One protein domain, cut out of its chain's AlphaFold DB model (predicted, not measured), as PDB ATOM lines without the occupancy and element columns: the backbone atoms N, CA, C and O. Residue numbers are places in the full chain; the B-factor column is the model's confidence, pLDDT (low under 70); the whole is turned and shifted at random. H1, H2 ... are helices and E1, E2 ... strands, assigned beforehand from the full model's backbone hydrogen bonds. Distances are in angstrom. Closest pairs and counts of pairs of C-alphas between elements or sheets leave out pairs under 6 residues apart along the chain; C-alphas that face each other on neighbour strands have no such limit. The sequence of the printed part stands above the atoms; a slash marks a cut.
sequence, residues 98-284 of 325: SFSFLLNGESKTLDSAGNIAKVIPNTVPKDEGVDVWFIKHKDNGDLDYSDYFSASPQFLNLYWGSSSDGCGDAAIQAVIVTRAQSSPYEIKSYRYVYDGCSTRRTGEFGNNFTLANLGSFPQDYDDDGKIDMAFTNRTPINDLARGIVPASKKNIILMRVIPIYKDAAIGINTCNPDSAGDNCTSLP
ATOM      1  N   SER A  98     -27.813 -16.563   9.766       79.00
ATOM      2  CA  SER A  98     -29.130 -17.033  10.208       79.00
ATOM      3  C   SER A  98     -29.309 -18.519   9.887       79.00
ATOM      4  O   SER A  98     -28.546 -19.106   9.117       79.00
ATOM      5  N   PHE A  99     -30.316 -19.142  10.491       79.88
ATOM      6  CA  PHE A  99     -30.805 -20.473  10.118       79.88
ATOM      7  C   PHE A  99     -31.870 -20.418   9.010       79.88
ATOM      8  O   PHE A  99     -32.214 -21.446   8.428       79.88
ATOM      9  N   SER A 100     -32.392 -19.230   8.695       82.50
ATOM     10  CA  SER A 100     -33.285 -19.000   7.557       82.50
ATOM     11  C   SER A 100     -33.083 -17.620   6.939       82.50
ATOM     12  O   SER A 100     -32.850 -16.641   7.647       82.50
ATOM     13  N   PHE A 101     -33.135 -17.553   5.608       81.50
ATOM     14  CA  PHE A 101     -33.128 -16.300   4.846       81.50
ATOM     15  C   PHE A 101     -33.548 -16.528   3.384       81.50
ATOM     16  O   PHE A 101     -33.584 -17.661   2.891       81.50
ATOM     17  N   LEU A 102     -33.846 -15.435   2.680       86.06
ATOM     18  CA  LEU A 102     -34.100 -15.413   1.239       86.06
ATOM     19  C   LEU A 102     -32.795 -15.256   0.461       86.06
ATOM     20  O   LEU A 102     -32.017 -14.340   0.720       86.06
ATOM     21  N   LEU A 103     -32.562 -16.125  -0.524       86.62
ATOM     22  CA  LEU A 103     -31.257 -16.228  -1.181       86.62
ATOM     23  C   LEU A 103     -30.872 -14.985  -1.996       86.62
ATOM     24  O   LEU A 103     -29.688 -14.687  -2.102       86.62
ATOM     25  N   ASN A 104     -31.844 -14.246  -2.540       85.56
ATOM     26  CA  ASN A 104     -31.601 -12.975  -3.239       85.56
ATOM     27  C   ASN A 104     -32.036 -11.743  -2.416       85.56
ATOM     28  O   ASN A 104     -32.219 -10.646  -2.946       85.56
ATOM     29  N   GLY A 105     -32.241 -11.928  -1.111       80.94
ATOM     30  CA  GLY A 105     -32.767 -10.899  -0.223       80.94
ATOM     31  C   GLY A 105     -34.227 -10.536  -0.501       80.94
ATOM     32  O   GLY A 105     -34.980 -11.271  -1.148       80.94
ATOM     33  N   GLU A 106     -34.624  -9.381   0.022       80.94
ATOM     34  CA  GLU A 106     -36.016  -8.950   0.076       80.94
ATOM     35  C   GLU A 106     -36.159  -7.430  -0.003       80.94
ATOM     36  O   GLU A 106     -35.256  -6.675   0.362       80.94
ATOM     37  N   SER A 107     -37.331  -6.991  -0.447       79.88
ATOM     38  CA  SER A 107     -37.816  -5.624  -0.309       79.88
ATOM     39  C   SER A 107     -38.953  -5.590   0.709       79.88
ATOM     40  O   SER A 107     -39.743  -6.528   0.797       79.88
ATOM     41  N   LYS A 108     -39.051  -4.506   1.481       80.12
ATOM     42  CA  LYS A 108     -40.078  -4.332   2.516       80.12
ATOM     43  C   LYS A 108     -40.946  -3.134   2.182       80.12
ATOM     44  O   LYS A 108     -40.426  -2.056   1.898       80.12
ATOM     45  N   THR A 109     -42.261  -3.302   2.249       81.19
ATOM     46  CA  THR A 109     -43.193  -2.167   2.259       81.19
ATOM     47  C   THR A 109     -43.558  -1.836   3.694       81.19
ATOM     48  O   THR A 109     -43.750  -2.755   4.488       81.19
ATOM     49  N   LEU A 110     -43.678  -0.549   4.015       82.06
ATOM     50  CA  LEU A 110     -44.084  -0.094   5.342       82.06
ATOM     51  C   LEU A 110     -45.565   0.303   5.354       82.06
ATOM     52  O   LEU A 110     -46.077   0.794   4.346       82.06
ATOM     53  N   ASP A 111     -46.239   0.094   6.481       81.50
ATOM     54  CA  ASP A 111     -47.584   0.620   6.717       81.50
ATOM     55  C   ASP A 111     -47.539   2.129   7.036       81.50
ATOM     56  O   ASP A 111     -46.478   2.751   7.145       81.50
ATOM     57  N   SER A 112     -48.712   2.740   7.210       82.31
ATOM     58  CA  SER A 112     -48.831   4.156   7.587       82.31
ATOM     59  C   SER A 112     -48.246   4.485   8.971       82.31
ATOM     60  O   SER A 112     -48.067   5.663   9.278       82.31
ATOM     61  N   ALA A 113     -47.982   3.479   9.810       81.50
ATOM     62  CA  ALA A 113     -47.354   3.616  11.122       81.50
ATOM     63  C   ALA A 113     -45.829   3.385  11.077       81.50
ATOM     64  O   ALA A 113     -45.150   3.606  12.080       81.50
ATOM     65  N   GLY A 114     -45.278   3.010   9.917       74.19
ATOM     66  CA  GLY A 114     -43.859   2.730   9.721       74.19
ATOM     67  C   GLY A 114     -43.432   1.302  10.073       74.19
ATOM     68  O   GLY A 114     -42.229   1.037  10.074       74.19
ATOM     69  N   ASN A 115     -44.370   0.389  10.347       78.06
ATOM     70  CA  ASN A 115     -44.086  -1.032  10.573       78.06
ATOM     71  C   ASN A 115     -43.960  -1.779   9.241       78.06
ATOM     72  O   ASN A 115     -44.458  -1.313   8.216       78.06
ATOM     73  N   ILE A 116     -43.309  -2.945   9.241       76.81
ATOM     74  CA  ILE A 116     -43.223  -3.804   8.053       76.81
ATOM     75  C   ILE A 116     -44.631  -4.315   7.734       76.81
ATOM     76  O   ILE A 116     -45.207  -5.058   8.508       76.81
ATOM     77  N   ALA A 117     -45.184  -3.901   6.595       76.75
ATOM     78  CA  ALA A 117     -46.506  -4.330   6.134       76.75
ATOM     79  C   ALA A 117     -46.448  -5.561   5.227       76.75
ATOM     80  O   ALA A 117     -47.433  -6.277   5.074       76.75
ATOM     81  N   LYS A 118     -45.332  -5.731   4.508       78.06
ATOM     82  CA  LYS A 118     -45.137  -6.846   3.583       78.06
ATOM     83  C   LYS A 118     -43.670  -7.020   3.247       78.06
ATOM     84  O   LYS A 118     -42.989  -6.045   2.915       78.06
ATOM     85  N   VAL A 119     -43.231  -8.272   3.226       78.62
ATOM     86  CA  VAL A 119     -41.945  -8.679   2.660       78.62
ATOM     87  C   VAL A 119     -42.157  -9.234   1.255       78.62
ATOM     88  O   VAL A 119     -43.046 -10.046   1.001       78.62
ATOM     89  N   ILE A 120     -41.368  -8.735   0.310       81.75
ATOM     90  CA  ILE A 120     -41.398  -9.118  -1.098       81.75
ATOM     91  C   ILE A 120     -40.037  -9.736  -1.422       81.75
ATOM     92  O   ILE A 120     -39.042  -9.007  -1.448       81.75
ATOM     93  N   PRO A 121     -39.954 -11.052  -1.672       83.69
ATOM     94  CA  PRO A 121     -38.690 -11.673  -2.025       83.69
ATOM     95  C   PRO A 121     -38.218 -11.200  -3.391       83.69
ATOM     96  O   PRO A 121     -38.994 -11.147  -4.349       83.69
ATOM     97  N   ASN A 122     -36.919 -10.949  -3.502       86.94
ATOM     98  CA  ASN A 122     -36.312 -10.774  -4.810       86.94
ATOM     99  C   ASN A 122     -36.196 -12.140  -5.490       86.94
ATOM    100  O   ASN A 122     -35.839 -13.147  -4.870       86.94
ATOM    101  N   THR A 123     -36.486 -12.187  -6.784       91.25
ATOM    102  CA  THR A 123     -36.374 -13.417  -7.563       91.25
ATOM    103  C   THR A 123     -34.932 -13.647  -7.981       91.25
ATOM    104  O   THR A 123     -34.244 -12.722  -8.407       91.25
ATOM    105  N   VAL A 124     -34.467 -14.886  -7.880       91.31
ATOM    106  CA  VAL A 124     -33.250 -15.342  -8.550       91.31
ATOM    107  C   VAL A 124     -33.590 -15.518 -10.035       91.31
ATOM    108  O   VAL A 124     -34.592 -16.185 -10.328       91.31
ATOM    109  N   PRO A 125     -32.815 -14.933 -10.964       92.12
ATOM    110  CA  PRO A 125     -33.051 -15.111 -12.389       92.12
ATOM    111  C   PRO A 125     -32.888 -16.568 -12.820       92.12
ATOM    112  O   PRO A 125     -32.033 -17.311 -12.318       92.12
ATOM    113  N   LYS A 126     -33.725 -16.972 -13.772       92.12
ATOM    114  CA  LYS A 126     -33.658 -18.270 -14.433       92.12
ATOM    115  C   LYS A 126     -32.251 -18.509 -14.989       92.12
ATOM    116  O   LYS A 126     -31.675 -17.634 -15.626       92.12
ATOM    117  N   ASP A 127     -31.739 -19.722 -14.796       89.12
ATOM    118  CA  ASP A 127     -30.455 -20.218 -15.313       89.12
ATOM    119  C   ASP A 127     -29.184 -19.530 -14.750       89.12
ATOM    120  O   ASP A 127     -28.079 -19.992 -15.031       89.12
ATOM    121  N   GLU A 128     -29.306 -18.487 -13.920       88.25
ATOM    122  CA  GLU A 128     -28.161 -17.785 -13.312       88.25
ATOM    123  C   GLU A 128     -27.776 -18.398 -11.958       88.25
ATOM    124  O   GLU A 128     -26.641 -18.829 -11.735       88.25
ATOM    125  N   GLY A 129     -28.771 -18.522 -11.081       87.69
ATOM    126  CA  GLY A 129     -28.618 -19.086  -9.749       87.69
ATOM    127  C   GLY A 129     -27.872 -18.211  -8.742       87.69
ATOM    128  O   GLY A 129     -27.417 -17.110  -9.028       87.69
ATOM    129  N   VAL A 130     -27.787 -18.716  -7.515       88.44
ATOM    130  CA  VAL A 130     -27.228 -18.011  -6.357       88.44
ATOM    131  C   VAL A 130     -26.436 -18.969  -5.473       88.44
ATOM    132  O   VAL A 130     -26.798 -20.141  -5.337       88.44
ATOM    133  N   ASP A 131     -25.344 -18.475  -4.891       89.31
ATOM    134  CA  ASP A 131     -24.452 -19.254  -4.033       89.31
ATOM    135  C   ASP A 131     -24.860 -19.134  -2.561       89.31
ATOM    136  O   ASP A 131     -25.093 -18.043  -2.047       89.31
ATOM    137  N   VAL A 132     -24.896 -20.275  -1.883       89.56
ATOM    138  CA  VAL A 132     -25.052 -20.405  -0.435       89.56
ATOM    139  C   VAL A 132     -23.777 -21.001   0.131       89.56
ATOM    140  O   VAL A 132     -23.337 -22.071  -0.296       89.56
ATOM    141  N   TRP A 133     -23.203 -20.333   1.120       88.75
ATOM    142  CA  TRP A 133     -21.945 -20.722   1.736       88.75
ATOM    143  C   TRP A 133     -22.164 -21.571   2.986       88.75
ATOM    144  O   TRP A 133     -22.920 -21.210   3.883       88.75
ATOM    145  N   PHE A 134     -21.464 -22.701   3.053       87.44
ATOM    146  CA  PHE A 134     -21.452 -23.628   4.196       87.44
ATOM    147  C   PHE A 134     -20.077 -23.677   4.871       87.44
ATOM    148  O   PHE A 134     -19.809 -24.515   5.730       87.44
ATOM    149  N   ILE A 135     -19.205 -22.750   4.499       86.31
ATOM    150  CA  ILE A 135     -17.888 -22.557   5.078       86.31
ATOM    151  C   ILE A 135     -17.739 -21.094   5.480       86.31
ATOM    152  O   ILE A 135     -18.303 -20.202   4.839       86.31
ATOM    153  N   LYS A 136     -16.996 -20.849   6.555       86.56
ATOM    154  CA  LYS A 136     -16.662 -19.487   6.963       86.56
ATOM    155  C   LYS A 136     -15.649 -18.883   5.997       86.56
ATOM    156  O   LYS A 136     -14.895 -19.594   5.334       86.56
ATOM    157  N   HIS A 137     -15.635 -17.562   5.943       83.75
ATOM    158  CA  HIS A 137     -14.583 -16.805   5.287       83.75
ATOM    159  C   HIS A 137     -13.715 -16.161   6.366       83.75
ATOM    160  O   HIS A 137     -14.202 -15.824   7.444       83.75
ATOM    161  N   LYS A 138     -12.425 -16.026   6.083       81.56
ATOM    162  CA  LYS A 138     -11.486 -15.260   6.900       81.56
ATOM    163  C   LYS A 138     -11.651 -13.769   6.607       81.56
ATOM    164  O   LYS A 138     -12.199 -13.394   5.573       81.56
ATOM    165  N   ASP A 139     -11.055 -12.925   7.443       74.44
ATOM    166  CA  ASP A 139     -11.074 -11.461   7.283       74.44
ATOM    167  C   ASP A 139     -10.514 -10.976   5.932       74.44
ATOM    168  O   ASP A 139     -10.867  -9.902   5.452       74.44
ATOM    169  N   ASN A 140      -9.643 -11.766   5.296       72.50
ATOM    170  CA  ASN A 140      -9.084 -11.466   3.977       72.50
ATOM    171  C   ASN A 140      -9.976 -11.922   2.802       72.50
ATOM    172  O   ASN A 140      -9.581 -11.761   1.649       72.50
ATOM    173  N   GLY A 141     -11.147 -12.500   3.079       74.00
ATOM    174  CA  GLY A 141     -12.077 -13.032   2.084       74.00
ATOM    175  C   GLY A 141     -11.772 -14.454   1.603       74.00
ATOM    176  O   GLY A 141     -12.540 -14.984   0.802       74.00
ATOM    177  N   ASP A 142     -10.702 -15.099   2.077       81.12
ATOM    178  CA  ASP A 142     -10.418 -16.497   1.739       81.12
ATOM    179  C   ASP A 142     -11.321 -17.459   2.514       81.12
ATOM    180  O   ASP A 142     -11.737 -17.192   3.640       81.12
ATOM    181  N   LEU A 143     -11.546 -18.646   1.951       84.69
ATOM    182  CA  LEU A 143     -12.290 -19.710   2.623       84.69
ATOM    183  C   LEU A 143     -11.518 -20.244   3.843       84.69
ATOM    184  O   LEU A 143     -10.341 -20.618   3.755       84.69
ATOM    185  N   ASP A 144     -12.199 -20.318   4.986       85.69
ATOM    186  CA  ASP A 144     -11.676 -20.900   6.216       85.69
ATOM    187  C   ASP A 144     -12.047 -22.377   6.334       85.69
ATOM    188  O   ASP A 144     -13.128 -22.749   6.774       85.69
ATOM    189  N   TYR A 145     -11.100 -23.237   5.970       83.38
ATOM    190  CA  TYR A 145     -11.246 -24.687   6.074       83.38
ATOM    191  C   TYR A 145     -10.883 -25.255   7.451       83.38
ATOM    192  O   TYR A 145     -10.681 -26.462   7.571       83.38
ATOM    193  N   SER A 146     -10.710 -24.424   8.479       80.56
ATOM    194  CA  SER A 146     -10.521 -24.919   9.847       80.56
ATOM    195  C   SER A 146     -11.848 -25.231  10.543       80.56
ATOM    196  O   SER A 146     -11.885 -26.106  11.407       80.56
ATOM    197  N   ASP A 147     -12.931 -24.581  10.111       74.38
ATOM    198  CA  ASP A 147     -14.278 -24.733  10.649       74.38
ATOM    199  C   ASP A 147     -15.249 -25.173   9.547       74.38
ATOM    200  O   ASP A 147     -15.193 -24.708   8.407       74.38
ATOM    201  N   TYR A 148     -16.141 -26.099   9.878       74.38
ATOM    202  CA  TYR A 148     -17.038 -26.717   8.916       74.38
ATOM    203  C   TYR A 148     -18.459 -26.697   9.440       74.38
ATOM    204  O   TYR A 148     -18.709 -27.035  10.596       74.38
ATOM    205  N   PHE A 149     -19.404 -26.377   8.560       75.31
ATOM    206  CA  PHE A 149     -20.813 -26.482   8.897       75.31
ATOM    207  C   PHE A 149     -21.163 -27.921   9.289       75.31
ATOM    208  O   PHE A 149     -21.117 -28.845   8.474       75.31
ATOM    209  N   SER A 150     -21.495 -28.097  10.566       65.19
ATOM    210  CA  SER A 150     -21.714 -29.396  11.197       65.19
ATOM    211  C   SER A 150     -23.192 -29.748  11.354       65.19
ATOM    212  O   SER A 150     -23.510 -30.674  12.102       65.19
ATOM    213  N   ALA A 151     -24.108 -29.016  10.708       60.47
ATOM    214  CA  ALA A 151     -25.525 -29.332  10.829       60.47
ATOM    215  C   ALA A 151     -25.816 -30.730  10.287       60.47
ATOM    216  O   ALA A 151     -25.227 -31.178   9.296       60.47
ATOM    217  N   SER A 152     -26.792 -31.392  10.904       62.84
ATOM    218  CA  SER A 152     -27.395 -32.568  10.297       62.84
ATOM    219  C   SER A 152     -28.036 -32.136   8.971       62.84
ATOM    220  O   SER A 152     -28.930 -31.286   8.986       62.84
ATOM    221  N   PRO A 153     -27.635 -32.699   7.815       58.31
ATOM    222  CA  PRO A 153     -28.208 -32.327   6.519       58.31
ATOM    223  C   PRO A 153     -29.709 -32.631   6.424       58.31
ATOM    224  O   PRO A 153     -30.369 -32.164   5.505       58.31
ATOM    225  N   GLN A 154     -30.258 -33.366   7.397       62.50
ATOM    226  CA  GLN A 154     -31.689 -33.624   7.559       62.50
ATOM    227  C   GLN A 154     -32.538 -32.347   7.621       62.50
ATOM    228  O   GLN A 154     -33.725 -32.374   7.301       62.50
ATOM    229  N   PHE A 155     -31.928 -31.225   8.000       72.19
ATOM    230  CA  PHE A 155     -32.626 -29.964   8.215       72.19
ATOM    231  C   PHE A 155     -32.419 -28.954   7.087       72.19
ATOM    232  O   PHE A 155     -33.048 -27.905   7.108       72.19
ATOM    233  N   LEU A 156     -31.591 -29.263   6.082       82.88
ATOM    234  CA  LEU A 156     -31.345 -28.361   4.960       82.88
ATOM    235  C   LEU A 156     -32.500 -28.435   3.954       82.88
ATOM    236  O   LEU A 156     -32.610 -29.387   3.183       82.88
ATOM    237  N   ASN A 157     -33.342 -27.406   3.948       86.62
ATOM    238  CA  ASN A 157     -34.509 -27.323   3.084       86.62
ATOM    239  C   ASN A 157     -34.470 -26.056   2.222       86.62
ATOM    240  O   ASN A 157     -34.267 -24.955   2.734       86.62
ATOM    241  N   LEU A 158     -34.710 -26.214   0.919       91.56
ATOM    242  CA  LEU A 158     -34.968 -25.093   0.010       91.56
ATOM    243  C   LEU A 158     -36.469 -24.952  -0.206       91.56
ATOM    244  O   LEU A 158     -37.162 -25.957  -0.358       91.56
ATOM    245  N   TYR A 159     -36.939 -23.712  -0.259       91.38
ATOM    246  CA  TYR A 159     -38.333 -23.332  -0.472       91.38
ATOM    247  C   TYR A 159     -38.413 -22.423  -1.685       91.38
ATOM    248  O   TYR A 159     -37.576 -21.535  -1.833       91.38
ATOM    249  N   TRP A 160     -39.387 -22.642  -2.560       92.62
ATOM    250  CA  TRP A 160     -39.556 -21.821  -3.754       92.62
ATOM    251  C   TRP A 160     -40.982 -21.879  -4.291       92.62
ATOM    252  O   TRP A 160     -41.779 -22.755  -3.951       92.62
ATOM    253  N   GLY A 161     -41.272 -20.942  -5.185       87.44
ATOM    254  CA  GLY A 161     -42.559 -20.859  -5.852       87.44
ATOM    255  C   GLY A 161     -43.647 -20.213  -5.004       87.44
ATOM    256  O   GLY A 161     -43.614 -20.236  -3.778       87.44
ATOM    257  N   SER A 162     -44.602 -19.603  -5.685       81.31
ATOM    258  CA  SER A 162     -45.737 -18.902  -5.087       81.31
ATOM    259  C   SER A 162     -47.033 -19.134  -5.862       81.31
ATOM    260  O   SER A 162     -48.055 -18.534  -5.531       81.31
ATOM    261  N   SER A 163     -47.005 -19.934  -6.935       77.12
ATOM    262  CA  SER A 163     -48.198 -20.230  -7.718       77.12
ATOM    263  C   SER A 163     -49.033 -21.318  -7.048       77.12
ATOM    264  O   SER A 163     -48.516 -22.247  -6.432       77.12
ATOM    265  N   SER A 164     -50.355 -21.202  -7.158       71.88
ATOM    266  CA  SER A 164     -51.288 -22.198  -6.620       71.88
ATOM    267  C   SER A 164     -51.348 -23.466  -7.477       71.88
ATOM    268  O   SER A 164     -51.689 -24.537  -6.979       71.88
ATOM    269  N   ASP A 165     -50.986 -23.368  -8.755       72.38
ATOM    270  CA  ASP A 165     -50.723 -24.489  -9.641       72.38
ATOM    271  C   ASP A 165     -49.212 -24.749  -9.643       72.38
ATOM    272  O   ASP A 165     -48.459 -23.947 -10.168       72.38
ATOM    273  N   GLY A 166     -48.690 -25.846  -9.088       70.12
ATOM    274  CA  GLY A 166     -47.226 -26.079  -9.012       70.12
ATOM    275  C   GLY A 166     -46.453 -26.032 -10.355       70.12
ATOM    276  O   GLY A 166     -45.228 -26.127 -10.377       70.12
ATOM    277  N   CYS A 167     -47.151 -25.879 -11.487       85.12
ATOM    278  CA  CYS A 167     -46.618 -25.637 -12.829       85.12
ATOM    279  C   CYS A 167     -46.420 -24.158 -13.203       85.12
ATOM    280  O   CYS A 167     -45.683 -23.863 -14.150       85.12
ATOM    281  N   GLY A 168     -47.031 -23.230 -12.468       87.56
ATOM    282  CA  GLY A 168     -46.752 -21.802 -12.553       87.56
ATOM    283  C   GLY A 168     -45.353 -21.444 -12.041       87.56
ATOM    284  O   GLY A 168     -44.784 -20.458 -12.512       87.56
ATOM    285  N   ASP A 169     -44.766 -22.290 -11.197       90.94
ATOM    286  CA  ASP A 169     -43.469 -22.088 -10.558       90.94
ATOM    287  C   ASP A 169     -42.281 -22.656 -11.354       90.94
ATOM    288  O   ASP A 169     -42.412 -23.510 -12.246       90.94
ATOM    289  N   ALA A 170     -41.086 -22.190 -10.991       93.88
ATOM    290  CA  ALA A 170     -39.823 -22.755 -11.450       93.88
ATOM    291  C   ALA A 170     -39.607 -24.182 -10.914       93.88
ATOM    292  O   ALA A 170     -40.102 -24.560  -9.850       93.88
ATOM    293  N   ALA A 171     -38.818 -24.965 -11.643       94.25
ATOM    294  CA  ALA A 171     -38.093 -26.083 -11.046       94.25
ATOM    295  C   ALA A 171     -36.791 -25.540 -10.438       94.25
ATOM    296  O   ALA A 171     -36.361 -24.447 -10.799       94.25
ATOM    297  N   ILE A 172     -36.142 -26.271  -9.538       94.75
ATOM    298  CA  ILE A 172     -34.851 -25.850  -8.981       94.75
ATOM    299  C   ILE A 172     -33.792 -26.924  -9.175       94.75
ATOM    300  O   ILE A 172     -34.063 -28.123  -9.084       94.75
ATOM    301  N   GLN A 173     -32.562 -26.485  -9.393       94.12
ATOM    302  CA  GLN A 173     -31.371 -27.310  -9.326       94.12
ATOM    303  C   GLN A 173     -30.496 -26.830  -8.175       94.12
ATOM    304  O   GLN A 173     -30.172 -25.653  -8.094       94.12
ATOM    305  N   ALA A 174     -30.071 -27.749  -7.318       92.94
ATOM    306  CA  ALA A 174     -29.079 -27.491  -6.288       92.94
ATOM    307  C   ALA A 174     -27.795 -28.253  -6.622       92.94
ATOM    308  O   ALA A 174     -27.795 -29.482  -6.746       92.94
ATOM    309  N   VAL A 175     -26.689 -27.526  -6.771       91.31
ATOM    310  CA  VAL A 175     -25.357 -28.096  -6.970       91.31
ATOM    311  C   VAL A 175     -24.543 -27.904  -5.704       91.31
ATOM    312  O   VAL A 175     -24.126 -26.795  -5.392       91.31
ATOM    313  N   ILE A 176     -24.313 -28.989  -4.976       89.00
ATOM    314  CA  ILE A 176     -23.578 -28.985  -3.712       89.00
ATOM    315  C   ILE A 176     -22.130 -29.368  -3.980       89.00
ATOM    316  O   ILE A 176     -21.860 -30.437  -4.528       89.00
ATOM    317  N   VAL A 177     -21.195 -28.523  -3.560       88.00
ATOM    318  CA  VAL A 177     -19.757 -28.784  -3.649       88.00
ATOM    319  C   VAL A 177     -19.234 -29.174  -2.279       88.00
ATOM    320  O   VAL A 177     -19.532 -28.548  -1.262       88.00
ATOM    321  N   THR A 178     -18.434 -30.230  -2.260       86.69
ATOM    322  CA  THR A 178     -17.922 -30.845  -1.040       86.69
ATOM    323  C   THR A 178     -16.427 -31.061  -1.135       86.69
ATOM    324  O   THR A 178     -15.882 -31.206  -2.232       86.69
ATOM    325  N   ARG A 179     -15.784 -31.138   0.026       84.69
ATOM    326  CA  ARG A 179     -14.363 -31.445   0.181       84.69
ATOM    327  C   ARG A 179     -14.175 -32.571   1.180       84.69
ATOM    328  O   ARG A 179     -14.811 -32.564   2.234       84.69
ATOM    329  N   ALA A 180     -13.305 -33.526   0.872       82.94
ATOM    330  CA  ALA A 180     -12.960 -34.578   1.823       82.94
ATOM    331  C   ALA A 180     -12.069 -34.039   2.958       82.94
ATOM    332  O   ALA A 180     -11.114 -33.304   2.713       82.94
ATOM    333  N   GLN A 181     -12.341 -34.458   4.199       77.94
ATOM    334  CA  GLN A 181     -11.553 -34.072   5.378       77.94
ATOM    335  C   GLN A 181     -10.120 -34.617   5.329       77.94
ATOM    336  O   GLN A 181      -9.175 -33.925   5.692       77.94
ATOM    337  N   SER A 182      -9.948 -35.860   4.869       81.06
ATOM    338  CA  SER A 182      -8.643 -36.535   4.810       81.06
ATOM    339  C   SER A 182      -7.858 -36.266   3.525       81.06
ATOM    340  O   SER A 182      -6.677 -36.589   3.460       81.06
ATOM    341  N   SER A 183      -8.506 -35.714   2.496       81.75
ATOM    342  CA  SER A 183      -7.891 -35.401   1.205       81.75
ATOM    343  C   SER A 183      -8.400 -34.040   0.719       81.75
ATOM    344  O   SER A 183      -9.383 -33.967  -0.019       81.75
ATOM    345  N   PRO A 184      -7.760 -32.932   1.133       74.56
ATOM    346  CA  PRO A 184      -8.234 -31.577   0.853       74.56
ATOM    347  C   PRO A 184      -8.298 -31.210  -0.640       74.56
ATOM    348  O   PRO A 184      -8.887 -30.189  -0.993       74.56
ATOM    349  N   TYR A 185      -7.689 -31.998  -1.521       79.81
ATOM    350  CA  TYR A 185      -7.751 -31.800  -2.972       79.81
ATOM    351  C   TYR A 185      -8.896 -32.587  -3.626       79.81
ATOM    352  O   TYR A 185      -9.210 -32.368  -4.793       79.81
ATOM    353  N   GLU A 186      -9.548 -33.488  -2.885       83.88
ATOM    354  CA  GLU A 186     -10.713 -34.223  -3.361       83.88
ATOM    355  C   GLU A 186     -11.963 -33.350  -3.229       83.88
ATOM    356  O   GLU A 186     -12.608 -33.287  -2.175       83.88
ATOM    357  N   ILE A 187     -12.294 -32.674  -4.328       84.00
ATOM    358  CA  ILE A 187     -13.509 -31.874  -4.475       84.00
ATOM    359  C   ILE A 187     -14.532 -32.684  -5.271       84.00
ATOM    360  O   ILE A 187     -14.223 -33.227  -6.331       84.00
ATOM    361  N   LYS A 188     -15.764 -32.766  -4.764       84.69
ATOM    362  CA  LYS A 188     -16.876 -33.461  -5.428       84.69
ATOM    363  C   LYS A 188     -18.103 -32.569  -5.498       84.69
ATOM    364  O   LYS A 188     -18.452 -31.939  -4.501       84.69
ATOM    365  N   SER A 189     -18.772 -32.570  -6.648       86.25
ATOM    366  CA  SER A 189     -20.059 -31.906  -6.851       86.25
ATOM    367  C   SER A 189     -21.200 -32.917  -6.913       86.25
ATOM    368  O   SER A 189     -21.093 -33.929  -7.606       86.25
ATOM    369  N   TYR A 190     -22.311 -32.602  -6.262       86.81
ATOM    370  CA  TYR A 190     -23.550 -33.371  -6.282       86.81
ATOM    371  C   TYR A 190     -24.659 -32.504  -6.860       86.81
ATOM    372  O   TYR A 190     -24.767 -31.335  -6.497       86.81
ATOM    373  N   ARG A 191     -25.465 -33.055  -7.768       89.25
ATOM    374  CA  ARG A 191     -26.565 -32.331  -8.411       89.25
ATOM    375  C   ARG A 191     -27.890 -32.926  -7.970       89.25
ATOM    376  O   ARG A 191     -28.095 -34.129  -8.100       89.25
ATOM    377  N   TYR A 192     -28.770 -32.058  -7.503       91.75
ATOM    378  CA  TYR A 192     -30.140 -32.372  -7.139       91.75
ATOM    379  C   TYR A 192     -31.062 -31.498  -7.978       91.75
ATOM    380  O   TYR A 192     -30.758 -30.330  -8.211       91.75
ATOM    381  N   VAL A 193     -32.161 -32.065  -8.458       93.88
ATOM    382  CA  VAL A 193     -33.143 -31.362  -9.285       93.88
ATOM    383  C   VAL A 193     -34.537 -31.672  -8.767       93.88
ATOM    384  O   VAL A 193     -34.870 -32.835  -8.539       93.88
ATOM    385  N   TYR A 194     -35.333 -30.627  -8.571       94.12
ATOM    386  CA  TYR A 194     -36.664 -30.716  -7.987       94.12
ATOM    387  C   TYR A 194     -37.670 -29.958  -8.837       94.12
ATOM    388  O   TYR A 194     -37.398 -28.853  -9.305       94.12
ATOM    389  N   ASP A 195     -38.848 -30.541  -9.010       93.62
ATOM    390  CA  ASP A 195     -39.950 -29.920  -9.733       93.62
ATOM    391  C   ASP A 195     -41.274 -30.236  -9.023       93.62
ATOM    392  O   ASP A 195     -41.553 -31.390  -8.688       93.62
ATOM    393  N   GLY A 196     -42.082 -29.208  -8.759       90.94
ATOM    394  CA  GLY A 196     -43.437 -29.353  -8.213       90.94
ATOM    395  C   GLY A 196     -44.492 -29.639  -9.286       90.94
ATOM    396  O   GLY A 196     -45.591 -30.102  -8.985       90.94
ATOM    397  N   CYS A 197     -44.167 -29.412 -10.557       91.56
ATOM    398  CA  CYS A 197     -45.099 -29.558 -11.660       91.56
ATOM    399  C   CYS A 197     -45.211 -31.014 -12.118       91.56
ATOM    400  O   CYS A 197     -44.293 -31.573 -12.726       91.56
ATOM    401  N   SER A 198     -46.373 -31.629 -11.888       89.25
ATOM    402  CA  SER A 198     -46.639 -33.002 -12.326       89.25
ATOM    403  C   SER A 198     -46.552 -33.150 -13.846       89.25
ATOM    404  O   SER A 198     -45.913 -34.083 -14.314       89.25
ATOM    405  N   THR A 199     -47.091 -32.209 -14.626       89.88
ATOM    406  CA  THR A 199     -47.105 -32.300 -16.099       89.88
ATOM    407  C   THR A 199     -45.719 -32.164 -16.733       89.88
ATOM    408  O   THR A 199     -45.467 -32.785 -17.761       89.88
ATOM    409  N   ARG A 200     -44.795 -31.405 -16.119       90.94
ATOM    410  CA  ARG A 200     -43.382 -31.352 -16.544       90.94
ATOM    411  C   ARG A 200     -42.607 -32.603 -16.143       90.94
ATOM    412  O   ARG A 200     -41.703 -33.015 -16.864       90.94
ATOM    413  N   ARG A 201     -42.943 -33.207 -15.000       91.81
ATOM    414  CA  ARG A 201     -42.260 -34.400 -14.478       91.81
ATOM    415  C   ARG A 201     -42.689 -35.691 -15.150       91.81
ATOM    416  O   ARG A 201     -41.839 -36.531 -15.436       91.81
ATOM    417  N   THR A 202     -43.993 -35.881 -15.330       82.56
ATOM    418  CA  THR A 202     -44.588 -37.153 -15.746       82.56
ATOM    419  C   THR A 202     -45.092 -37.056 -17.181       82.56
ATOM    420  O   THR A 202     -45.996 -36.278 -17.470       82.56
ATOM    421  N   GLY A 203     -44.513 -37.857 -18.070       73.81
ATOM    422  CA  GLY A 203     -44.851 -37.927 -19.490       73.81
ATOM    423  C   GLY A 203     -43.728 -38.606 -20.273       73.81
ATOM    424  O   GLY A 203     -42.651 -38.833 -19.727       73.81
ATOM    425  N   GLU A 204     -43.958 -38.905 -21.552       76.31
ATOM    426  CA  GLU A 204     -42.945 -39.503 -22.443       76.31
ATOM    427  C   GLU A 204     -41.690 -38.618 -22.582       76.31
ATOM    428  O   GLU A 204     -40.580 -39.118 -22.729       76.31
ATOM    429  N   PHE A 205     -41.867 -37.301 -22.424       79.94
ATOM    430  CA  PHE A 205     -40.807 -36.287 -22.421       79.94
ATOM    431  C   PHE A 205     -40.654 -35.595 -21.058       79.94
ATOM    432  O   PHE A 205     -40.221 -34.445 -20.984       79.94
ATOM    433  N   GLY A 206     -41.066 -36.262 -19.976       85.62
ATOM    434  CA  GLY A 206     -40.953 -35.715 -18.627       85.62
ATOM    435  C   GLY A 206     -39.494 -35.467 -18.234       85.62
ATOM    436  O   GLY A 206     -38.603 -36.232 -18.600       85.62
ATOM    437  N   ASN A 207     -39.236 -34.415 -17.454       89.00
ATOM    438  CA  ASN A 207     -37.878 -34.090 -17.002       89.00
ATOM    439  C   ASN A 207     -37.317 -35.079 -15.963       89.00
ATOM    440  O   ASN A 207     -36.121 -35.053 -15.681       89.00
ATOM    441  N   ASN A 208     -38.165 -35.952 -15.406       89.38
ATOM    442  CA  ASN A 208     -37.817 -36.944 -14.390       89.38
ATOM    443  C   ASN A 208     -37.121 -36.346 -13.146       89.38
ATOM    444  O   ASN A 208     -36.323 -37.012 -12.485       89.38
ATOM    445  N   PHE A 209     -37.406 -35.080 -12.825       93.75
ATOM    446  CA  PHE A 209     -36.886 -34.432 -11.619       93.75
ATOM    447  C   PHE A 209     -37.567 -34.993 -10.375       93.75
ATOM    448  O   PHE A 209     -38.698 -35.477 -10.447       93.75
ATOM    449  N   THR A 210     -36.918 -34.902  -9.216       93.50
ATOM    450  CA  THR A 210     -37.513 -35.322  -7.943       93.50
ATOM    451  C   THR A 210     -38.752 -34.477  -7.636       93.50
ATOM    452  O   THR A 210     -38.776 -33.274  -7.899       93.50
ATOM    453  N   LEU A 211     -39.806 -35.099  -7.101       92.69
ATOM    454  CA  LEU A 211     -41.024 -34.380  -6.725       92.69
ATOM    455  C   LEU A 211     -40.719 -33.434  -5.563       92.69
ATOM    456  O   LEU A 211     -40.163 -33.871  -4.557       92.69
ATOM    457  N   ALA A 212     -41.095 -32.165  -5.694       91.69
ATOM    458  CA  ALA A 212     -41.092 -31.244  -4.565       91.69
ATOM    459  C   ALA A 212     -42.246 -31.554  -3.597       91.69
ATOM    460  O   ALA A 212     -43.348 -31.901  -4.021       91.69
ATOM    461  N   ASN A 213     -41.997 -31.400  -2.299       89.25
ATOM    462  CA  ASN A 213     -43.045 -31.431  -1.284       89.25
ATOM    463  C   ASN A 213     -43.731 -30.063  -1.201       89.25
ATOM    464  O   ASN A 213     -43.186 -29.059  -1.658       89.25
ATOM    465  N   LEU A 214     -44.899 -30.009  -0.561       84.94
ATOM    466  CA  LEU A 214     -45.521 -28.732  -0.222       84.94
ATOM    467  C   LEU A 214     -44.687 -28.006   0.839       84.94
ATOM    468  O   LEU A 214     -44.235 -28.609   1.818       84.94
ATOM    469  N   GLY A 215     -44.451 -26.719   0.605       71.88
ATOM    470  CA  GLY A 215     -43.639 -25.863   1.454       71.88
ATOM    471  C   GLY A 215     -44.461 -24.896   2.295       71.88
ATOM    472  O   GLY A 215     -45.605 -24.571   2.007       71.88
ATOM    473  N   SER A 216     -43.863 -24.421   3.377       68.88
ATOM    474  CA  SER A 216     -44.240 -23.198   4.086       68.88
ATOM    475  C   SER A 216     -42.952 -22.695   4.718       68.88
ATOM    476  O   SER A 216     -42.286 -23.458   5.418       68.88
ATOM    477  N   PHE A 217     -42.532 -21.480   4.384       66.31
ATOM    478  CA  PHE A 217     -41.272 -20.946   4.883       66.31
ATOM    479  C   PHE A 217     -41.537 -20.281   6.228       66.31
ATOM    480  O   PHE A 217     -42.430 -19.442   6.309       66.31
ATOM    481  N   PRO A 218     -40.831 -20.665   7.297       58.25
ATOM    482  CA  PRO A 218     -41.098 -20.104   8.605       58.25
ATOM    483  C   PRO A 218     -40.386 -18.755   8.700       58.25
ATOM    484  O   PRO A 218     -39.214 -18.691   9.071       58.25
ATOM    485  N   GLN A 219     -41.080 -17.683   8.326       65.38
ATOM    486  CA  GLN A 219     -40.725 -16.360   8.815       65.38
ATOM    487  C   GLN A 219     -41.966 -15.483   8.949       65.38
ATOM    488  O   GLN A 219     -42.716 -15.271   7.996       65.38
ATOM    489  N   ASP A 220     -42.151 -15.051  10.183       66.75
ATOM    490  CA  ASP A 220     -43.021 -13.980  10.625       66.75
ATOM    491  C   ASP A 220     -42.091 -12.770  10.796       66.75
ATOM    492  O   ASP A 220     -41.176 -12.809  11.622       66.75
ATOM    493  N   TYR A 221     -42.163 -11.802   9.885       63.72
ATOM    494  CA  TYR A 221     -41.256 -10.654   9.837       63.72
ATOM    495  C   TYR A 221     -41.772  -9.459  10.640       63.72
ATOM    496  O   TYR A 221     -40.984  -8.537  10.877       63.72
ATOM    497  N   ASP A 222     -43.054  -9.437  11.007       59.31
ATOM    498  CA  ASP A 222     -43.657  -8.399  11.843       59.31
ATOM    499  C   ASP A 222     -43.936  -8.858  13.288       59.31
ATOM    500  O   ASP A 222     -44.401  -8.055  14.101       59.31
ATOM    501  N   ASP A 223     -43.551 -10.096  13.624       62.97
ATOM    502  CA  ASP A 223     -43.744 -10.749  14.923       62.97
ATOM    503  C   ASP A 223     -45.237 -10.804  15.330       62.97
ATOM    504  O   ASP A 223     -45.574 -10.803  16.523       62.97
ATOM    505  N   ASP A 224     -46.160 -10.836  14.358       64.44
ATOM    506  CA  ASP A 224     -47.612 -10.849  14.594       64.44
ATOM    507  C   ASP A 224     -48.185 -12.247  14.918       64.44
ATOM    508  O   ASP A 224     -49.385 -12.412  15.190       64.44
ATOM    509  N   GLY A 225     -47.322 -13.260  14.926       66.06
ATOM    510  CA  GLY A 225     -47.623 -14.672  15.094       66.06
ATOM    511  C   GLY A 225     -48.023 -15.393  13.801       66.06
ATOM    512  O   GLY A 225     -48.465 -16.546  13.888       66.06
ATOM    513  N   LYS A 226     -47.933 -14.765  12.620       65.94
ATOM    514  CA  LYS A 226     -48.320 -15.347  11.325       65.94
ATOM    515  C   LYS A 226     -47.147 -15.425  10.357       65.94
ATOM    516  O   LYS A 226     -46.236 -14.620  10.324       65.94
ATOM    517  N   ILE A 227     -47.200 -16.439   9.497       66.00
ATOM    518  CA  ILE A 227     -46.228 -16.587   8.416       66.00
ATOM    519  C   ILE A 227     -46.554 -15.566   7.323       66.00
ATOM    520  O   ILE A 227     -47.576 -15.692   6.644       66.00
ATOM    521  N   ASP A 228     -45.650 -14.618   7.104       65.06
ATOM    522  CA  ASP A 228     -45.774 -13.592   6.063       65.06
ATOM    523  C   ASP A 228     -45.562 -14.135   4.650       65.06
ATOM    524  O   ASP A 228     -45.998 -13.546   3.655       65.06
ATOM    525  N   MET A 229     -44.857 -15.262   4.540       71.75
ATOM    526  CA  MET A 229     -44.448 -15.827   3.263       71.75
ATOM    527  C   MET A 229     -44.682 -17.334   3.177       71.75
ATOM    528  O   MET A 229     -43.951 -18.148   3.739       71.75
ATOM    529  N   ALA A 230     -45.666 -17.719   2.368       76.12
ATOM    530  CA  ALA A 230     -45.889 -19.105   1.986       76.12
ATOM    531  C   ALA A 230     -45.237 -19.389   0.627       76.12
ATOM    532  O   ALA A 230     -45.550 -18.737  -0.369       76.12
ATOM    533  N   PHE A 231     -44.348 -20.380   0.590       86.12
ATOM    534  CA  PHE A 231     -43.835 -20.939  -0.658       86.12
ATOM    535  C   PHE A 231     -44.579 -22.218  -0.989       86.12
ATOM    536  O   PHE A 231     -44.746 -23.058  -0.113       86.12
ATOM    537  N   THR A 232     -44.964 -22.411  -2.246       87.25
ATOM    538  CA  THR A 232     -45.711 -23.608  -2.651       87.25
ATOM    539  C   THR A 232     -44.861 -24.872  -2.541       87.25
ATOM    540  O   THR A 232     -45.360 -25.917  -2.124       87.25
ATOM    541  N   ASN A 233     -43.570 -24.789  -2.877       90.62
ATOM    542  CA  ASN A 233     -42.693 -25.948  -3.011       90.62
ATOM    543  C   ASN A 233     -41.569 -25.949  -1.969       90.62
ATOM    544  O   ASN A 233     -41.033 -24.903  -1.598       90.62
ATOM    545  N   ARG A 234     -41.170 -27.152  -1.546       89.81
ATOM    546  CA  ARG A 234     -39.992 -27.421  -0.717       89.81
ATOM    547  C   ARG A 234     -39.270 -28.686  -1.170       89.81
ATOM    548  O   ARG A 234     -39.884 -29.628  -1.670       89.81
ATOM    549  N   THR A 235     -37.964 -28.758  -0.933       90.69
ATOM    550  CA  THR A 235     -37.211 -30.011  -1.068       90.69
ATOM    551  C   THR A 235     -37.767 -31.088  -0.127       90.69
ATOM    552  O   THR A 235     -38.140 -30.772   1.012       90.69
ATOM    553  N   PRO A 236     -37.806 -32.365  -0.551       88.50
ATOM    554  CA  PRO A 236     -38.173 -33.464   0.331       88.50
ATOM    555  C   PRO A 236     -37.259 -33.562   1.557       88.50
ATOM    556  O   PRO A 236     -36.056 -33.295   1.481       88.50
ATOM    557  N   ILE A 237     -37.839 -33.988   2.682       79.25
ATOM    558  CA  ILE A 237     -37.110 -34.210   3.939       79.25
ATOM    559  C   ILE A 237     -35.976 -35.208   3.699       79.25
ATOM    560  O   ILE A 237     -36.176 -36.242   3.060       79.25
ATOM    561  N   ASN A 238     -34.800 -34.911   4.253       77.00
ATOM    562  CA  ASN A 238     -33.615 -35.767   4.190       77.00
ATOM    563  C   ASN A 238     -33.111 -36.077   2.774       77.00
ATOM    564  O   ASN A 238     -32.360 -37.038   2.631       77.00
ATOM    565  N   ASP A 239     -33.513 -35.343   1.733       84.06
ATOM    566  CA  ASP A 239     -33.049 -35.608   0.365       84.06
ATOM    567  C   ASP A 239     -31.849 -34.735  -0.022       84.06
ATOM    568  O   ASP A 239     -30.832 -35.246  -0.511       84.06
ATOM    569  N   LEU A 240     -31.922 -33.436   0.271       84.50
ATOM    570  CA  LEU A 240     -30.831 -32.510  -0.005       84.50
ATOM    571  C   LEU A 240     -29.617 -32.851   0.872       84.50
ATOM    572  O   LEU A 240     -29.731 -33.069   2.076       84.50
ATOM    573  N   ALA A 241     -28.443 -32.959   0.248       74.19
ATOM    574  CA  ALA A 241     -27.205 -33.412   0.889       74.19
ATOM    575  C   ALA A 241     -27.264 -34.810   1.552       74.19
ATOM    576  O   ALA A 241     -26.372 -35.166   2.338       74.19
ATOM    577  N   ARG A 242     -28.259 -35.648   1.212       74.88
ATOM    578  CA  ARG A 242     -28.355 -37.025   1.720       74.88
ATOM    579  C   ARG A 242     -27.088 -37.813   1.393       74.88
ATOM    580  O   ARG A 242     -26.683 -37.907   0.236       74.88
ATOM    581  N   GLY A 243     -26.477 -38.410   2.416       65.44
ATOM    582  CA  GLY A 243     -25.260 -39.219   2.275       65.44
ATOM    583  C   GLY A 243     -23.960 -38.413   2.137       65.44
ATOM    584  O   GLY A 243     -22.894 -39.007   1.967       65.44
ATOM    585  N   ILE A 244     -24.008 -37.080   2.233       69.44
ATOM    586  CA  ILE A 244     -22.816 -36.224   2.165       69.44
ATOM    587  C   ILE A 244     -22.240 -35.953   3.564       69.44
ATOM    588  O   ILE A 244     -21.033 -36.091   3.754       69.44
ATOM    589  N   VAL A 245     -23.087 -35.635   4.549       59.28
ATOM    590  CA  VAL A 245     -22.685 -35.244   5.917       59.28
ATOM    591  C   VAL A 245     -23.463 -36.074   6.956       59.28
ATOM    592  O   VAL A 245     -24.616 -36.416   6.700       59.28
ATOM    593  N   PRO A 246     -22.901 -36.448   8.121       54.00
ATOM    594  CA  PRO A 246     -21.480 -36.543   8.472       54.00
ATOM    595  C   PRO A 246     -20.871 -37.916   8.110       54.00
ATOM    596  O   PRO A 246     -19.672 -38.128   8.276       54.00
ATOM    597  N   ALA A 247     -21.677 -38.851   7.588       53.81
ATOM    598  CA  ALA A 247     -21.291 -40.249   7.364       53.81
ATOM    599  C   ALA A 247     -20.096 -40.440   6.404       53.81
ATOM    600  O   ALA A 247     -19.435 -41.475   6.446       53.81
ATOM    601  N   SER A 248     -19.790 -39.444   5.567       59.53
ATOM    602  CA  SER A 248     -18.791 -39.555   4.497       59.53
ATOM    603  C   SER A 248     -17.455 -38.848   4.773       59.53
ATOM    604  O   SER A 248     -16.628 -38.804   3.863       59.53
ATOM    605  N   LYS A 249     -17.220 -38.274   5.971       70.00
ATOM    606  CA  LYS A 249     -16.045 -37.406   6.263       70.00
ATOM    607  C   LYS A 249     -15.831 -36.311   5.199       70.00
ATOM    608  O   LYS A 249     -14.700 -35.983   4.836       70.00
ATOM    609  N   LYS A 250     -16.926 -35.788   4.645       75.00
ATOM    610  CA  LYS A 250     -16.937 -34.712   3.651       75.00
ATOM    611  C   LYS A 250     -17.627 -33.504   4.245       75.00
ATOM    612  O   LYS A 250     -18.651 -33.646   4.906       75.00
ATOM    613  N   ASN A 251     -17.084 -32.336   3.951       81.06
ATOM    614  CA  ASN A 251     -17.634 -31.064   4.382       81.06
ATOM    615  C   ASN A 251     -18.244 -30.364   3.175       81.06
ATOM    616  O   ASN A 251     -17.634 -30.335   2.101       81.06
ATOM    617  N   ILE A 252     -19.449 -29.826   3.344       84.62
ATOM    618  CA  ILE A 252     -20.076 -28.979   2.330       84.62
ATOM    619  C   ILE A 252     -19.348 -27.636   2.348       84.62
ATOM    620  O   ILE A 252     -19.123 -27.070   3.412       84.62
ATOM    621  N   ILE A 253     -18.952 -27.155   1.173       85.94
ATOM    622  CA  ILE A 253     -18.303 -25.850   1.011       85.94
ATOM    623  C   ILE A 253     -19.349 -24.819   0.603       85.94
ATOM    624  O   ILE A 253     -19.496 -23.781   1.243       85.94
ATOM    625  N   LEU A 254     -20.075 -25.117  -0.473       88.62
ATOM    626  CA  LEU A 254     -21.083 -24.236  -1.042       88.62
ATOM    627  C   LEU A 254     -22.186 -25.042  -1.721       88.62
ATOM    628  O   LEU A 254     -21.985 -26.197  -2.111       88.62
ATOM    629  N   MET A 255     -23.329 -24.401  -1.906       90.06
ATOM    630  CA  MET A 255     -24.415 -24.868  -2.753       90.06
ATOM    631  C   MET A 255     -24.795 -23.757  -3.720       90.06
ATOM    632  O   MET A 255     -25.136 -22.667  -3.277       90.06
ATOM    633  N   ARG A 256     -24.801 -24.042  -5.020       91.50
ATOM    634  CA  ARG A 256     -25.426 -23.157  -6.005       91.50
ATOM    635  C   ARG A 256     -26.857 -23.602  -6.250       91.50
ATOM    636  O   ARG A 256     -27.073 -24.763  -6.594       91.50
ATOM    637  N   VAL A 257     -27.817 -22.698  -6.095       93.31
ATOM    638  CA  VAL A 257     -29.233 -22.957  -6.372       93.31
ATOM    639  C   VAL A 257     -29.647 -22.207  -7.628       93.31
ATOM    640  O   VAL A 257     -29.522 -20.991  -7.676       93.31
ATOM    641  N   ILE A 258     -30.126 -22.924  -8.640       93.62
ATOM    642  CA  ILE A 258     -30.454 -22.399  -9.968       93.62
ATOM    643  C   ILE A 258     -31.942 -22.649 -10.241       93.62
ATOM    644  O   ILE A 258     -32.352 -23.813 -10.305       93.62
ATOM    645  N   PRO A 259     -32.762 -21.600 -10.412       94.81
ATOM    646  CA  PRO A 259     -34.107 -21.738 -10.948       94.81
ATOM    647  C   PRO A 259     -34.061 -22.193 -12.407       94.81
ATOM    648  O   PRO A 259     -33.323 -21.647 -13.227       94.81
ATOM    649  N   ILE A 260     -34.892 -23.171 -12.736       92.31
ATOM    650  CA  ILE A 260     -35.081 -23.705 -14.078       92.31
ATOM    651  C   ILE A 260     -36.496 -23.345 -14.534       92.31
ATOM    652  O   ILE A 260     -37.455 -23.367 -13.762       92.31
ATOM    653  N   TYR A 261     -36.623 -23.043 -15.825       92.50
ATOM    654  CA  TYR A 261     -37.848 -22.632 -16.525       92.50
ATOM    655  C   TYR A 261     -38.330 -21.205 -16.243       92.50
ATOM    656  O   TYR A 261     -38.784 -20.563 -17.190       92.50
ATOM    657  N   LYS A 262     -38.224 -20.702 -15.010       93.62
ATOM    658  CA  LYS A 262     -38.651 -19.348 -14.625       93.62
ATOM    659  C   LYS A 262     -37.780 -18.776 -13.513       93.62
ATOM    660  O   LYS A 262     -37.135 -19.532 -12.791       93.62
ATOM    661  N   ASP A 263     -37.824 -17.460 -13.363       93.88
ATOM    662  CA  ASP A 263     -37.286 -16.775 -12.193       93.88
ATOM    663  C   ASP A 263     -38.045 -17.230 -10.941       93.88
ATOM    664  O   ASP A 263     -39.247 -17.516 -11.000       93.88
ATOM    665  N   ALA A 264     -37.357 -17.310  -9.804       92.44
ATOM    666  CA  ALA A 264     -37.973 -17.781  -8.571       92.44
ATOM    667  C   ALA A 264     -37.441 -17.057  -7.343       92.44
ATOM    668  O   ALA A 264     -36.235 -16.915  -7.156       92.44
ATOM    669  N   ALA A 265     -38.353 -16.668  -6.458       90.81
ATOM    670  CA  ALA A 265     -38.005 -16.423  -5.071       90.81
ATOM    671  C   ALA A 265     -37.593 -17.756  -4.434       90.81
ATOM    672  O   ALA A 265     -38.300 -18.757  -4.588       90.81
ATOM    673  N   ILE A 266     -36.451 -17.769  -3.747       91.31
ATOM    674  CA  ILE A 266     -35.931 -18.966  -3.087       91.31
ATOM    675  C   ILE A 266     -35.547 -18.615  -1.654       91.31
ATOM    676  O   ILE A 266     -34.789 -17.673  -1.421       91.31
ATOM    677  N   GLY A 267     -36.055 -19.397  -0.708       89.56
ATOM    678  CA  GLY A 267     -35.653 -19.379   0.690       89.56
ATOM    679  C   GLY A 267     -34.865 -20.631   1.060       89.56
ATOM    680  O   GLY A 267     -35.060 -21.703   0.484       89.56
ATOM    681  N   ILE A 268     -33.993 -20.501   2.053       88.19
ATOM    682  CA  ILE A 268     -33.314 -21.624   2.703       88.19
ATOM    683  C   ILE A 268     -33.676 -21.660   4.183       88.19
ATOM    684  O   ILE A 268     -33.796 -20.618   4.822       88.19
ATOM    685  N   ASN A 269     -33.846 -22.862   4.721       85.69
ATOM    686  CA  ASN A 269     -34.021 -23.100   6.145       85.69
ATOM    687  C   ASN A 269     -33.162 -24.298   6.574       85.69
ATOM    688  O   ASN A 269     -33.050 -25.273   5.829       85.69
ATOM    689  N   THR A 270     -32.562 -24.212   7.758       83.00
ATOM    690  CA  THR A 270     -31.718 -25.255   8.368       83.00
ATOM    691  C   THR A 270     -32.240 -25.734   9.726       83.00
ATOM    692  O   THR A 270     -31.485 -26.269  10.543       83.00
ATOM    693  N   CYS A 271     -33.526 -25.530   9.985       77.62
ATOM    694  CA  CYS A 271     -34.266 -26.061  11.119       77.62
ATOM    695  C   CYS A 271     -34.971 -27.358  10.746       77.62
ATOM    696  O   CYS A 271     -35.253 -27.641   9.578       77.62
ATOM    697  N   ASN A 272     -35.292 -28.148  11.766       73.31
ATOM    698  CA  ASN A 272     -36.171 -29.283  11.578       73.31
ATOM    699  C   ASN A 272     -37.565 -28.789  11.143       73.31
ATOM    700  O   ASN A 272     -38.213 -28.090  11.921       73.31
ATOM    701  N   PRO A 273     -38.053 -29.148   9.943       63.53
ATOM    702  CA  PRO A 273     -39.359 -28.700   9.464       63.53
ATOM    703  C   PRO A 273     -40.533 -29.232  10.302       63.53
ATOM    704  O   PRO A 273     -41.619 -28.666  10.226       63.53
ATOM    705  N   ASP A 274     -40.316 -30.292  11.087       64.00
ATOM    706  CA  ASP A 274     -41.338 -30.938  11.920       64.00
ATOM    707  C   ASP A 274     -41.240 -30.531  13.406       64.00
ATOM    708  O   ASP A 274     -41.914 -31.099  14.264       64.00
ATOM    709  N   SER A 275     -40.379 -29.568  13.750       58.69
ATOM    710  CA  SER A 275     -40.255 -29.016  15.106       58.69
ATOM    711  C   SER A 275     -40.446 -27.501  15.050       58.69
ATOM    712  O   SER A 275     -39.900 -26.846  14.170       58.69
ATOM    713  N   ALA A 276     -41.233 -26.937  15.968       54.09
ATOM    714  CA  ALA A 276     -41.589 -25.516  16.008       54.09
ATOM    715  C   ALA A 276     -40.397 -24.619  16.418       54.09
ATOM    716  O   ALA A 276     -40.419 -23.992  17.469       54.09
ATOM    717  N   GLY A 277     -39.334 -24.593  15.609       55.91
ATOM    718  CA  GLY A 277     -38.106 -23.828  15.863       55.91
ATOM    719  C   GLY A 277     -37.042 -24.554  16.697       55.91
ATOM    720  O   GLY A 277     -35.925 -24.056  16.816       55.91
ATOM    721  N   ASP A 278     -37.328 -25.748  17.223       58.59
ATOM    722  CA  ASP A 278     -36.340 -26.546  17.954       58.59
ATOM    723  C   ASP A 278     -35.382 -27.277  16.986       58.59
ATOM    724  O   ASP A 278     -35.812 -27.940  16.040       58.59
ATOM    725  N   ASN A 279     -34.072 -27.211  17.257       71.56
ATOM    726  CA  ASN A 279     -32.969 -27.798  16.465       71.56
ATOM    727  C   ASN A 279     -32.619 -27.082  15.143       71.56
ATOM    728  O   ASN A 279     -32.414 -27.718  14.109       71.56
ATOM    729  N   CYS A 280     -32.490 -25.757  15.175       76.88
ATOM    730  CA  CYS A 280     -31.910 -24.979  14.078       76.88
ATOM    731  C   CYS A 280     -30.377 -24.962  14.128       76.88
ATOM    732  O   CYS A 280     -29.782 -24.886  15.202       76.88
ATOM    733  N   THR A 281     -29.719 -24.978  12.964       79.75
ATOM    734  CA  THR A 281     -28.273 -24.708  12.877       79.75
ATOM    735  C   THR A 281     -28.011 -23.500  11.997       79.75
ATOM    736  O   THR A 281     -28.238 -23.567  10.793       79.75
ATOM    737  N   SER A 282     -27.501 -22.409  12.566       83.31
ATOM    738  CA  SER A 282     -27.156 -21.220  11.783       83.31
ATOM    739  C   SER A 282     -26.134 -21.552  10.700       83.31
ATOM    740  O   SER A 282     -25.103 -22.177  10.969       83.31
ATOM    741  N   LEU A 283     -26.414 -21.116   9.474       84.88
ATOM    742  CA  LEU A 283     -25.433 -21.148   8.396       84.88
ATOM    743  C   LEU A 283     -24.279 -20.196   8.740       84.88
ATOM    744  O   LEU A 283     -24.471 -19.267   9.529       84.88
ATOM    745  N   PRO A 284     -23.073 -20.399   8.186       86.88
ATOM    746  CA  PRO A 284     -22.036 -19.375   8.211       86.88
ATOM    747  C   PRO A 284     -22.546 -18.057   7.624       86.88
ATOM    748  O   PRO A 284     -23.559 -18.039   6.919       86.88
TER     749      PRO A 284
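Overview. This is residues 98 to 284 of the 325 residues of an uncharacterized protein of Candidatus Levybacteria bacterium GW2011_GWA2_37_36 (UniProt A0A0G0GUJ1). Little regular structure: a twisted sheet, E4 E10 E8 E9, has a small sheet, E1 E11 E7, near E8, and hairpins, E2 E3 and E5 E6, lie at opposite ends. Named elements, in order E1 to E9, H1, E10, E11, hold 69 of 187 printed residues, mostly strand; the sheets are antiparallel. It is compact, radius of gyration of the C-alphas 17.2 A, spans 55 by 50 by 31 A.

Along the chain. E1 is residues 100-102, from C-alpha 100 (-33.285, -19.000, 7.557), E2 106-110, E3 116-121, E4 130-133, E5 135-137, E6 143-148, E7 157-160, E8 171-180, 29.5 A long, E9 187-195, H1 198-201, E10 250-260 and E11 266-269, ending at C-alpha 269 (-34.021, -23.100, 6.145).

Arrangement. N 173 and O 258, 2.8 A apart across E8 and E10, are within hydrogen-bond range. E7 and E8 are near each other, with 5 pairs of C-alphas within 10 A. H1 is too short for O i to N i+4 pairs.

Size, cuts and confidence. The link H1 to E10 is long, and residues 216-228 are among those of low confidence.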